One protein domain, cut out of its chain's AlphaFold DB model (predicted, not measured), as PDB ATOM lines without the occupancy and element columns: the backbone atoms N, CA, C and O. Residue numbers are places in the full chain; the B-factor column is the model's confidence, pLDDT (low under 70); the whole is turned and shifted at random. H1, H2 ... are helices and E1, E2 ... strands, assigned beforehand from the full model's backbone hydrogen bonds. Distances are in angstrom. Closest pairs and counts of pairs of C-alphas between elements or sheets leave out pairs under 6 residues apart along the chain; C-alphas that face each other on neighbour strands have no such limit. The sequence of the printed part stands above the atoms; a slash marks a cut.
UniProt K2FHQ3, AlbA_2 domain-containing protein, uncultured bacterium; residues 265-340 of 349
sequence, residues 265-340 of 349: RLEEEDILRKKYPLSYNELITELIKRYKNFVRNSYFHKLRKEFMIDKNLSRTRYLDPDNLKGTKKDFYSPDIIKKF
ATOM      1  N   ARG A 265     -34.097 -20.450  -6.992       43.56
ATOM      2  CA  ARG A 265     -32.735 -21.022  -7.016       43.56
ATOM      3  C   ARG A 265     -32.021 -20.838  -5.670       43.56
ATOM      4  O   ARG A 265     -31.167 -19.966  -5.537       43.56
ATOM      5  N   LEU A 266     -32.336 -21.687  -4.690       43.22
ATOM      6  CA  LEU A 266     -31.658 -21.711  -3.378       43.22
ATOM      7  C   LEU A 266     -30.133 -21.949  -3.501       43.22
ATOM      8  O   LEU A 266     -29.348 -21.348  -2.774       43.22
ATOM      9  N   GLU A 267     -29.700 -22.713  -4.508       53.38
ATOM     10  CA  GLU A 267     -28.280 -22.989  -4.781       53.38
ATOM     11  C   GLU A 267     -27.452 -21.733  -5.119       53.38
ATOM     12  O   GLU A 267     -26.274 -21.652  -4.778       53.38
ATOM     13  N   GLU A 268     -28.017 -20.727  -5.803       56.22
ATOM     14  CA  GLU A 268     -27.217 -19.561  -6.216       56.22
ATOM     15  C   GLU A 268     -26.862 -18.659  -5.040       56.22
ATOM     16  O   GLU A 268     -25.733 -18.173  -4.971       56.22
ATOM     17  N   GLU A 269     -27.789 -18.453  -4.106       61.16
ATOM     18  CA  GLU A 269     -27.539 -17.603  -2.947       61.16
ATOM     19  C   GLU A 269     -26.564 -18.265  -1.967       61.16
ATOM     20  O   GLU A 269     -25.643 -17.606  -1.480       61.16
ATOM     21  N   ASP A 270     -26.673 -19.581  -1.778       64.94
ATOM     22  CA  ASP A 270     -25.736 -20.350  -0.962       64.94
ATOM     23  C   ASP A 270     -24.338 -20.436  -1.585       64.94
ATOM     24  O   ASP A 270     -23.338 -20.298  -0.873       64.94
ATOM     25  N   ILE A 271     -24.226 -20.594  -2.910       68.69
ATOM     26  CA  ILE A 271     -22.925 -20.542  -3.595       68.69
ATOM     27  C   ILE A 271     -22.308 -19.143  -3.482       68.69
ATOM     28  O   ILE A 271     -21.097 -19.030  -3.286       68.69
ATOM     29  N   LEU A 272     -23.103 -18.073  -3.588       75.75
ATOM     30  CA  LEU A 272     -22.602 -16.713  -3.383       75.75
ATOM     31  C   LEU A 272     -22.122 -16.524  -1.940       75.75
ATOM     32  O   LEU A 272     -20.996 -16.087  -1.746       75.75
ATOM     33  N   ARG A 273     -22.891 -16.950  -0.932       75.06
ATOM     34  CA  ARG A 273     -22.483 -16.838   0.480       75.06
ATOM     35  C   ARG A 273     -21.235 -17.659   0.812       75.06
ATOM     36  O   ARG A 273     -20.377 -17.178   1.542       75.06
ATOM     37  N   LYS A 274     -21.115 -18.884   0.288       77.19
ATOM     38  CA  LYS A 274     -20.018 -19.806   0.640       77.19
ATOM     39  C   LYS A 274     -18.763 -19.617  -0.213       77.19
ATOM     40  O   LYS A 274     -17.661 -19.665   0.321       77.19
ATOM     41  N   LYS A 275     -18.906 -19.428  -1.530       82.62
ATOM     42  CA  LYS A 275     -17.777 -19.400  -2.480       82.62
ATOM     43  C   LYS A 275     -17.420 -17.991  -2.962       82.62
ATOM     44  O   LYS A 275     -16.249 -17.746  -3.239       82.62
ATOM     45  N   TYR A 276     -18.379 -17.065  -3.035       88.19
ATOM     46  CA  TYR A 276     -18.151 -15.692  -3.519       88.19
ATOM     47  C   TYR A 276     -18.715 -14.619  -2.565       88.19
ATOM     48  O   TYR A 276     -19.532 -13.797  -2.984       88.19
ATOM     49  N   PRO A 277     -18.322 -14.621  -1.277       90.00
ATOM     50  CA  PRO A 277     -18.934 -13.780  -0.252       90.00
ATOM     51  C   PRO A 277     -18.706 -12.279  -0.460       90.00
ATOM     52  O   PRO A 277     -19.448 -11.477   0.092       90.00
ATOM     53  N   LEU A 278     -17.684 -11.881  -1.224       90.62
ATOM     54  CA  LEU A 278     -17.291 -10.479  -1.339       90.62
ATOM     55  C   LEU A 278     -18.040  -9.795  -2.482       90.62
ATOM     56  O   LEU A 278     -17.942 -10.202  -3.637       90.62
ATOM     57  N   SER A 279     -18.719  -8.695  -2.197       91.88
ATOM     58  CA  SER A 279     -19.158  -7.726  -3.200       91.88
ATOM     59  C   SER A 279     -17.999  -6.840  -3.669       91.88
ATOM     60  O   SER A 279     -16.898  -6.856  -3.120       91.88
ATOM     61  N   TYR A 280     -18.245  -6.011  -4.688       90.75
ATOM     62  CA  TYR A 280     -17.249  -5.055  -5.178       90.75
ATOM     63  C   TYR A 280     -16.717  -4.123  -4.080       90.75
ATOM     64  O   TYR A 280     -15.508  -3.944  -3.977       90.75
ATOM     65  N   ASN A 281     -17.591  -3.567  -3.237       91.00
ATOM     66  CA  ASN A 281     -17.162  -2.656  -2.174       91.00
ATOM     67  C   ASN A 281     -16.336  -3.386  -1.107       91.00
ATOM     68  O   ASN A 281     -15.304  -2.875  -0.690       91.00
ATOM     69  N   GLU A 282     -16.736  -4.602  -0.729       94.12
ATOM     70  CA  GLU A 282     -16.006  -5.421   0.248       94.12
ATOM     71  C   GLU A 282     -14.637  -5.851  -0.283       94.12
ATOM     72  O   GLU A 282     -13.647  -5.768   0.441       94.12
ATOM     73  N   LEU A 283     -14.544  -6.213  -1.568       94.06
ATOM     74  CA  LEU A 283     -13.259  -6.469  -2.218       94.06
ATOM     75  C   LEU A 283     -12.347  -5.237  -2.120       94.06
ATOM     76  O   LEU A 283     -11.192  -5.367  -1.729       94.06
ATOM     77  N   ILE A 284     -12.850  -4.040  -2.434       94.12
ATOM     78  CA  ILE A 284     -12.067  -2.798  -2.328       94.12
ATOM     79  C   ILE A 284     -11.587  -2.569  -0.892       94.12
ATOM     80  O   ILE A 284     -10.412  -2.267  -0.686       94.12
ATOM     81  N   THR A 285     -12.463  -2.748   0.097       95.00
ATOM     82  CA  THR A 285     -12.112  -2.626   1.516       95.00
ATOM     83  C   THR A 285     -10.973  -3.575   1.893       95.00
ATOM     84  O   THR A 285     -10.009  -3.150   2.532       95.00
ATOM     85  N   GLU A 286     -11.029  -4.831   1.455       94.31
ATOM     86  CA  GLU A 286      -9.977  -5.813   1.726       94.31
ATOM     87  C   GLU A 286      -8.653  -5.486   1.016       94.31
ATOM     88  O   GLU A 286      -7.578  -5.636   1.603       94.31
ATOM     89  N   LEU A 287      -8.695  -4.955  -0.210       94.25
ATOM     90  CA  LEU A 287      -7.493  -4.523  -0.934       94.25
ATOM     91  C   LEU A 287      -6.834  -3.290  -0.284       94.25
ATOM     92  O   LEU A 287      -5.611  -3.271  -0.127       94.25
ATOM     93  N   ILE A 288      -7.624  -2.302   0.163       93.75
ATOM     94  CA  ILE A 288      -7.135  -1.119   0.902       93.75
ATOM     95  C   ILE A 288      -6.472  -1.533   2.219       93.75
ATOM     96  O   ILE A 288      -5.442  -0.972   2.609       93.75
ATOM     97  N   LYS A 289      -7.050  -2.509   2.929       93.75
ATOM     98  CA  LYS A 289      -6.461  -3.045   4.162       93.75
ATOM     99  C   LYS A 289      -5.127  -3.733   3.879       93.75
ATOM    100  O   LYS A 289      -4.153  -3.452   4.572       93.75
ATOM    101  N   ARG A 290      -5.074  -4.591   2.856       93.50
ATOM    102  CA  ARG A 290      -3.938  -5.484   2.583       93.50
ATOM    103  C   ARG A 290      -2.723  -4.793   1.963       93.50
ATOM    104  O   ARG A 290      -1.595  -5.165   2.290       93.50
ATOM    105  N   TYR A 291      -2.917  -3.814   1.082       94.81
ATOM    106  CA  TYR A 291      -1.825  -3.232   0.296       94.81
ATOM    107  C   TYR A 291      -1.569  -1.767   0.634       94.81
ATOM    108  O   TYR A 291      -2.492  -0.985   0.847       94.81
ATOM    109  N   LYS A 292      -0.293  -1.379   0.673       92.88
ATOM    110  CA  LYS A 292       0.136  -0.013   1.002       92.88
ATOM    111  C   LYS A 292      -0.144   0.967  -0.139       92.88
ATOM    112  O   LYS A 292      -0.505   2.106   0.116       92.88
ATOM    113  N   ASN A 293       0.041   0.524  -1.379       91.62
ATOM    114  CA  ASN A 293      -0.019   1.353  -2.584       91.62
ATOM    115  C   ASN A 293      -1.285   1.109  -3.421       91.62
ATOM    116  O   ASN A 293      -1.293   1.375  -4.622       91.62
ATOM    117  N   PHE A 294      -2.340   0.549  -2.824       94.94
ATOM    118  CA  PHE A 294      -3.574   0.299  -3.557       94.94
ATOM    119  C   PHE A 294      -4.316   1.604  -3.853       94.94
ATOM    120  O   PHE A 294      -4.643   2.366  -2.947       94.94
ATOM    121  N   VAL A 295      -4.623   1.818  -5.132       90.25
ATOM    122  CA  VAL A 295      -5.431   2.937  -5.618       90.25
ATOM    123  C   VAL A 295      -6.426   2.406  -6.643       90.25
ATOM    124  O   VAL A 295      -6.068   1.622  -7.525       90.25
ATOM    125  N   ARG A 296      -7.682   2.850  -6.549       92.06
ATOM    126  CA  ARG A 296      -8.742   2.515  -7.508       92.06
ATOM    127  C   ARG A 296      -8.574   3.344  -8.784       92.06
ATOM    128  O   ARG A 296      -9.204   4.384  -8.944       92.06
ATOM    129  N   ASN A 297      -7.697   2.885  -9.666       90.12
ATOM    130  CA  ASN A 297      -7.384   3.513 -10.947       90.12
ATOM    131  C   ASN A 297      -7.663   2.559 -12.127       90.12
ATOM    132  O   ASN A 297      -8.112   1.423 -11.952       90.12
ATOM    133  N   SER A 298      -7.397   3.018 -13.353       90.50
ATOM    134  CA  SER A 298      -7.557   2.215 -14.574       90.50
ATOM    135  C   SER A 298      -6.768   0.900 -14.528       90.50
ATOM    136  O   SER A 298      -7.260  -0.129 -14.996       90.50
ATOM    137  N   TYR A 299      -5.589   0.910 -13.900       91.38
ATOM    138  CA  TYR A 299      -4.740  -0.265 -13.722       91.38
ATOM    139  C   TYR A 299      -5.410  -1.347 -12.861       91.38
ATOM    140  O   TYR A 299      -5.511  -2.496 -13.293       91.38
ATOM    141  N   PHE A 300      -5.983  -0.975 -11.709       94.06
ATOM    142  CA  PHE A 300      -6.792  -1.887 -10.891       94.06
ATOM    143  C   PHE A 300      -7.955  -2.489 -11.693       94.06
ATOM    144  O   PHE A 300      -8.182  -3.699 -11.663       94.06
ATOM    145  N   HIS A 301      -8.694  -1.657 -12.433       92.00
ATOM    146  CA  HIS A 301      -9.849  -2.126 -13.197       92.00
ATOM    147  C   HIS A 301      -9.467  -3.100 -14.317       92.00
ATOM    148  O   HIS A 301     -10.242  -4.022 -14.585       92.00
ATOM    149  N   LYS A 302      -8.292  -2.926 -14.936       93.94
ATOM    150  CA  LYS A 302      -7.738  -3.860 -15.925       93.94
ATOM    151  C   LYS A 302      -7.452  -5.222 -15.289       93.94
ATOM    152  O   LYS A 302      -8.012  -6.216 -15.743       93.94
ATOM    153  N   LEU A 303      -6.686  -5.248 -14.195       92.75
ATOM    154  CA  LEU A 303      -6.354  -6.482 -13.469       92.75
ATOM    155  C   LEU A 303      -7.601  -7.195 -12.931       92.75
ATOM    156  O   LEU A 303      -7.734  -8.407 -13.060       92.75
ATOM    157  N   ARG A 304      -8.566  -6.443 -12.380       94.06
ATOM    158  CA  ARG A 304      -9.840  -7.008 -11.914       94.06
ATOM    159  C   ARG A 304     -10.564  -7.731 -13.048       94.06
ATOM    160  O   ARG A 304     -10.987  -8.862 -12.856       94.06
ATOM    161  N   LYS A 305     -10.713  -7.089 -14.213       91.31
ATOM    162  CA  LYS A 305     -11.392  -7.699 -15.368       91.31
ATOM    163  C   LYS A 305     -10.678  -8.964 -15.844       91.31
ATOM    164  O   LYS A 305     -11.356  -9.922 -16.185       91.31
ATOM    165  N   GLU A 306      -9.348  -8.977 -15.823       91.94
ATOM    166  CA  GLU A 306      -8.542 -10.150 -16.174       91.94
ATOM    167  C   GLU A 306      -8.788 -11.315 -15.204       91.94
ATOM    168  O   GLU A 306      -9.086 -12.427 -15.630       91.94
ATOM    169  N   PHE A 307      -8.770 -11.061 -13.893       91.62
ATOM    170  CA  PHE A 307      -9.024 -12.105 -12.892       91.62
ATOM    171  C   PHE A 307     -10.472 -12.586 -12.882       91.62
ATOM    172  O   PHE A 307     -10.735 -13.722 -12.497       91.62
ATOM    173  N   MET A 308     -11.412 -11.750 -13.325       87.88
ATOM    174  CA  MET A 308     -12.816 -12.132 -13.441       87.88
ATOM    175  C   MET A 308     -13.091 -13.148 -14.556       87.88
ATOM    176  O   MET A 308     -14.154 -13.765 -14.550       87.88
ATOM    177  N   ILE A 309     -12.154 -13.354 -15.490       87.81
ATOM    178  CA  ILE A 309     -12.262 -14.403 -16.517       87.81
ATOM    179  C   ILE A 309     -12.273 -15.792 -15.859       87.81
ATOM    180  O   ILE A 309     -12.968 -16.698 -16.324       87.81
ATOM    181  N   ASP A 310     -11.555 -15.957 -14.743       85.31
ATOM    182  CA  ASP A 310     -11.572 -17.190 -13.962       85.31
ATOM    183  C   ASP A 310     -12.857 -17.281 -13.125       85.31
ATOM    184  O   ASP A 310     -13.054 -16.574 -12.127       85.31
ATOM    185  N   LYS A 311     -13.723 -18.222 -13.511       82.25
ATOM    186  CA  LYS A 311     -14.991 -18.500 -12.825       82.25
ATOM    187  C   LYS A 311     -14.798 -18.957 -11.377       82.25
ATOM    188  O   LYS A 311     -15.754 -18.911 -10.612       82.25
ATOM    189  N   ASN A 312     -13.607 -19.387 -10.953       83.94
ATOM    190  CA  ASN A 312     -13.334 -19.699  -9.546       83.94
ATOM    191  C   ASN A 312     -13.081 -18.457  -8.687       83.94
ATOM    192  O   ASN A 312     -13.242 -18.524  -7.469       83.94
ATOM    193  N   LEU A 313     -12.727 -17.328  -9.302       86.19
ATOM    194  CA  LEU A 313     -12.399 -16.087  -8.601       86.19
ATOM    195  C   LEU A 313     -13.563 -15.101  -8.563       86.19
ATOM    196  O   LEU A 313     -13.653 -14.311  -7.622       86.19
ATOM    197  N   SER A 314     -14.459 -15.144  -9.550       89.31
ATOM    198  CA  SER A 314     -15.618 -14.256  -9.587       89.31
ATOM    199  C   SER A 314     -16.864 -14.903 -10.175       89.31
ATOM    200  O   SER A 314     -16.788 -15.829 -10.984       89.31
ATOM    201  N   ARG A 315     -18.022 -14.377  -9.776       87.06
ATOM    202  CA  ARG A 315     -19.326 -14.722 -10.330       87.06
ATOM    203  C   ARG A 315     -20.162 -13.461 -10.509       87.06
ATOM    204  O   ARG A 315     -20.350 -12.692  -9.571       87.06
ATOM    205  N   THR A 316     -20.701 -13.270 -11.707       86.19
ATOM    206  CA  THR A 316     -21.625 -12.174 -12.016       86.19
ATOM    207  C   THR A 316     -23.065 -12.663 -11.885       86.19
ATOM    208  O   THR A 316     -23.426 -13.691 -12.454       86.19
ATOM    209  N   ARG A 317     -23.888 -11.916 -11.145       82.62
ATOM    210  CA  ARG A 317     -25.330 -12.135 -11.008       82.62
ATOM    211  C   ARG A 317     -26.085 -11.058 -11.773       82.62
ATOM    212  O   ARG A 317     -25.890  -9.872 -11.510       82.62
ATOM    213  N   TYR A 318     -26.963 -11.469 -12.673       76.94
ATOM    214  CA  TYR A 318     -27.897 -10.575 -13.352       76.94
ATOM    215  C   TYR A 318     -29.180 -10.448 -12.527       76.94
ATOM    216  O   TYR A 318     -29.553 -11.386 -11.824       76.94
ATOM    217  N   LEU A 319     -29.808  -9.270 -12.548       69.88
ATOM    218  CA  LEU A 319     -31.090  -9.043 -11.873       69.88
ATOM    219  C   LEU A 319     -32.196  -9.904 -12.499       69.88
ATOM    220  O   LEU A 319     -32.996 -10.485 -11.776       69.88
ATOM    221  N   ASP A 320     -32.171 -10.012 -13.826       68.31
ATOM    222  CA  ASP A 320     -32.974 -10.938 -14.616       68.31
ATOM    223  C   ASP A 320     -32.030 -11.988 -15.247       68.31
ATOM    224  O   ASP A 320     -31.142 -11.606 -16.020       68.31
ATOM    225  N   PRO A 321     -32.152 -13.285 -14.901       61.62
ATOM    226  CA  PRO A 321     -31.289 -14.348 -15.418       61.62
ATOM    227  C   PRO A 321     -31.344 -14.536 -16.937       61.62
ATOM    228  O   PRO A 321     -30.353 -14.987 -17.512       61.62
ATOM    229  N   ASP A 322     -32.467 -14.191 -17.572       66.38
ATOM    230  CA  ASP A 322     -32.691 -14.411 -19.004       66.38
ATOM    231  C   ASP A 322     -32.228 -13.208 -19.849       66.38
ATOM    232  O   ASP A 322     -32.079 -13.300 -21.070       66.38
ATOM    233  N   ASN A 323     -31.889 -12.088 -19.196       74.25
ATOM    234  CA  ASN A 323     -31.378 -10.876 -19.828       74.25
ATOM    235  C   ASN A 323     -29.902 -10.602 -19.480       74.25
ATOM    236  O   ASN A 323     -29.565  -9.814 -18.591       74.25
ATOM    237  N   LEU A 324     -28.990 -11.167 -20.279       68.38
ATOM    238  CA  LEU A 324     -27.532 -10.998 -20.134       68.38
ATOM    239  C   LEU A 324     -27.010  -9.572 -20.422       68.38
ATOM    240  O   LEU A 324     -25.812  -9.310 -20.265       68.38
ATOM    241  N   LYS A 325     -27.885  -8.644 -20.837       71.56
ATOM    242  CA  LYS A 325     -27.584  -7.214 -21.034       71.56
ATOM    243  C   LYS A 325     -28.155  -6.320 -19.922       71.56
ATOM    244  O   LYS A 325     -27.915  -5.117 -19.945       71.56
ATOM    245  N   GLY A 326     -28.889  -6.891 -18.966       73.19
ATOM    246  CA  GLY A 326     -29.517  -6.163 -17.867       73.19
ATOM    247  C   GLY A 326     -28.561  -5.772 -16.737       73.19
ATOM    248  O   GLY A 326     -27.355  -6.041 -16.759       73.19
ATOM    249  N   THR A 327     -29.125  -5.140 -15.707       75.88
ATOM    250  CA  THR A 327     -28.401  -4.738 -14.496       75.88
ATOM    251  C   THR A 327     -27.757  -5.951 -13.828       75.88
ATOM    252  O   THR A 327     -28.426  -6.945 -13.539       75.88
ATOM    253  N   LYS A 328     -26.450  -5.864 -13.562       85.00
ATOM    254  CA  LYS A 328     -25.651  -6.962 -13.007       85.00
ATOM    255  C   LYS A 328     -24.844  -6.536 -11.788       85.00
ATOM    256  O   LYS A 328     -24.477  -5.370 -11.651       85.00
ATOM    257  N   LYS A 329     -24.532  -7.501 -10.927       87.50
ATOM    258  CA  LYS A 329     -23.670  -7.341  -9.753       87.50
ATOM    259  C   LYS A 329     -22.606  -8.435  -9.730       87.50
ATOM    260  O   LYS A 329     -22.923  -9.611  -9.877       87.50
ATOM    261  N   ASP A 330     -21.354  -8.038  -9.524       90.06
ATOM    262  CA  ASP A 330     -20.218  -8.959  -9.441       90.06
ATOM    263  C   ASP A 330     -19.926  -9.339  -7.984       90.06
ATOM    264  O   ASP A 330     -19.913  -8.475  -7.099       90.06
ATOM    265  N   PHE A 331     -19.645 -10.621  -7.768       91.56
ATOM    266  CA  PHE A 331     -19.247 -11.216  -6.498       91.56
ATOM    267  C   PHE A 331     -17.910 -11.946  -6.646       91.56
ATOM    268  O   PHE A 331     -17.598 -12.467  -7.720       91.56
ATOM    269  N   TYR A 332     -17.120 -12.002  -5.577       92.44
ATOM    270  CA  TYR A 332     -15.738 -12.468  -5.620       92.44
ATOM    271  C   TYR A 332     -15.428 -13.483  -4.526       92.44
ATOM    272  O   TYR A 332     -15.865 -13.354  -3.381       92.44
ATOM    273  N   SER A 333     -14.617 -14.473  -4.890       92.94
ATOM    274  CA  SER A 333     -13.979 -15.376  -3.936       92.94
ATOM    275  C   SER A 333     -12.863 -14.630  -3.194       92.94
ATOM    276  O   SER A 333     -12.144 -13.850  -3.828       92.94
ATOM    277  N   PRO A 334     -12.628 -14.885  -1.893       92.00
ATOM    278  CA  PRO A 334     -11.498 -14.315  -1.161       92.00
ATOM    279  C   PRO A 334     -10.139 -14.623  -1.808       92.00
ATOM    280  O   PRO A 334      -9.185 -13.859  -1.648       92.00
ATOM    281  N   ASP A 335     -10.037 -15.704  -2.586       91.94
ATOM    282  CA  ASP A 335      -8.808 -16.064  -3.294       91.94
ATOM    283  C   ASP A 335      -8.413 -15.055  -4.378       91.94
ATOM    284  O   ASP A 335      -7.224 -14.951  -4.699       91.94
ATOM    285  N   ILE A 336      -9.351 -14.243  -4.888       92.88
ATOM    286  CA  ILE A 336      -9.018 -13.180  -5.846       92.88
ATOM    287  C   ILE A 336      -8.043 -12.170  -5.236       92.88
ATOM    288  O   ILE A 336      -7.174 -11.652  -5.933       92.88
ATOM    289  N   ILE A 337      -8.131 -11.930  -3.921       92.00
ATOM    290  CA  ILE A 337      -7.255 -10.998  -3.208       92.00
ATOM    291  C   ILE A 337      -5.805 -11.472  -3.329       92.00
ATOM    292  O   ILE A 337      -4.919 -10.672  -3.596       92.00
ATOM    293  N   LYS A 338      -5.544 -12.782  -3.231       91.06
ATOM    294  CA  LYS A 338      -4.184 -13.331  -3.358       91.06
ATOM    295  C   LYS A 338      -3.590 -13.100  -4.750       91.06
ATOM    296  O   LYS A 338      -2.377 -12.960  -4.865       91.06
ATOM    297  N   LYS A 339      -4.402 -13.015  -5.811       93.00
ATOM    298  CA  LYS A 339      -3.905 -12.729  -7.172       93.00
ATOM    299  C   LYS A 339      -3.323 -11.321  -7.292       93.00
ATOM    300  O   LYS A 339      -2.350 -11.131  -8.019       93.00
ATOM    301  N   PHE A 340      -3.842 -10.368  -6.519       93.12
ATOM    302  CA  PHE A 340      -3.315  -9.005  -6.461       93.12
ATOM    303  C   PHE A 340      -1.957  -8.900  -5.752       93.12
ATOM    304  O   PHE A 340      -1.263  -7.902  -5.935       93.12
TER     305      PHE A 340
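AT A GLANCE: This is residues 265 to 340 of the 349 residues of the protein "AlbA_2 domain-containing protein" of uncultured bacterium (UniProt K2FHQ3). A strand hairpin, E1 and E2, reaches toward one end of an elongated body with H1 beside it; H2, H3 and H4 form a loose triangle toward the other end. The 76 printed residues, mixed in class, run H1 H2 H3 E1 E2 H4, with an antiparallel sheet E1 - E2. The whole is compact, radius of gyration of the C-alphas 13.0 A, spanning 40 by 25 by 19 A.

IN THESE COORDINATES: Find C-alpha 314 at (-15.618, -14.256, -9.587), where E1, residues 314 to 318, begins; E2 is 328 to 332. H1 is 266 to 275, 14.1 A; H2, 280 to 290, 15.4 A; H3, 298 to 307, 14.5 A. H4, 335 to 340, ends at C-alpha 340, (-3.315, -9.005, -6.461).

HOW THE PARTS SIT: Look at N 315 and O 331, 2.8 A apart in the hairpin. Residues 278 to 279 pair antiparallel with 331 to 332 of E2. The closest C-alphas of H1 and E2, Leu 272 and Phe 331, are 7.2 A apart. H2 and H4 only just touch, with 3 pairs of C-alphas within 8 A, closest Leu 287 and Ile 337, 6.9 A. H3 and H4 are close but not clearly touching, closest C-alphas Phe 307 and Ile 336, 7.1 A; H2 and H3 are apart. Every O i to N i+4 pair is within hydrogen-bond range in H1, H2 and H3; in H4 0 of 2, but 3 of 3 O i to N i+3 pairs.

THE WHOLE: The farthest C-alphas, Lys 292 and Asp 322, are 41.1 A apart. The printed part has no cut and no long link. Look for pLDDT under 70 at residues 265 to 271, 319 to 322 and 324.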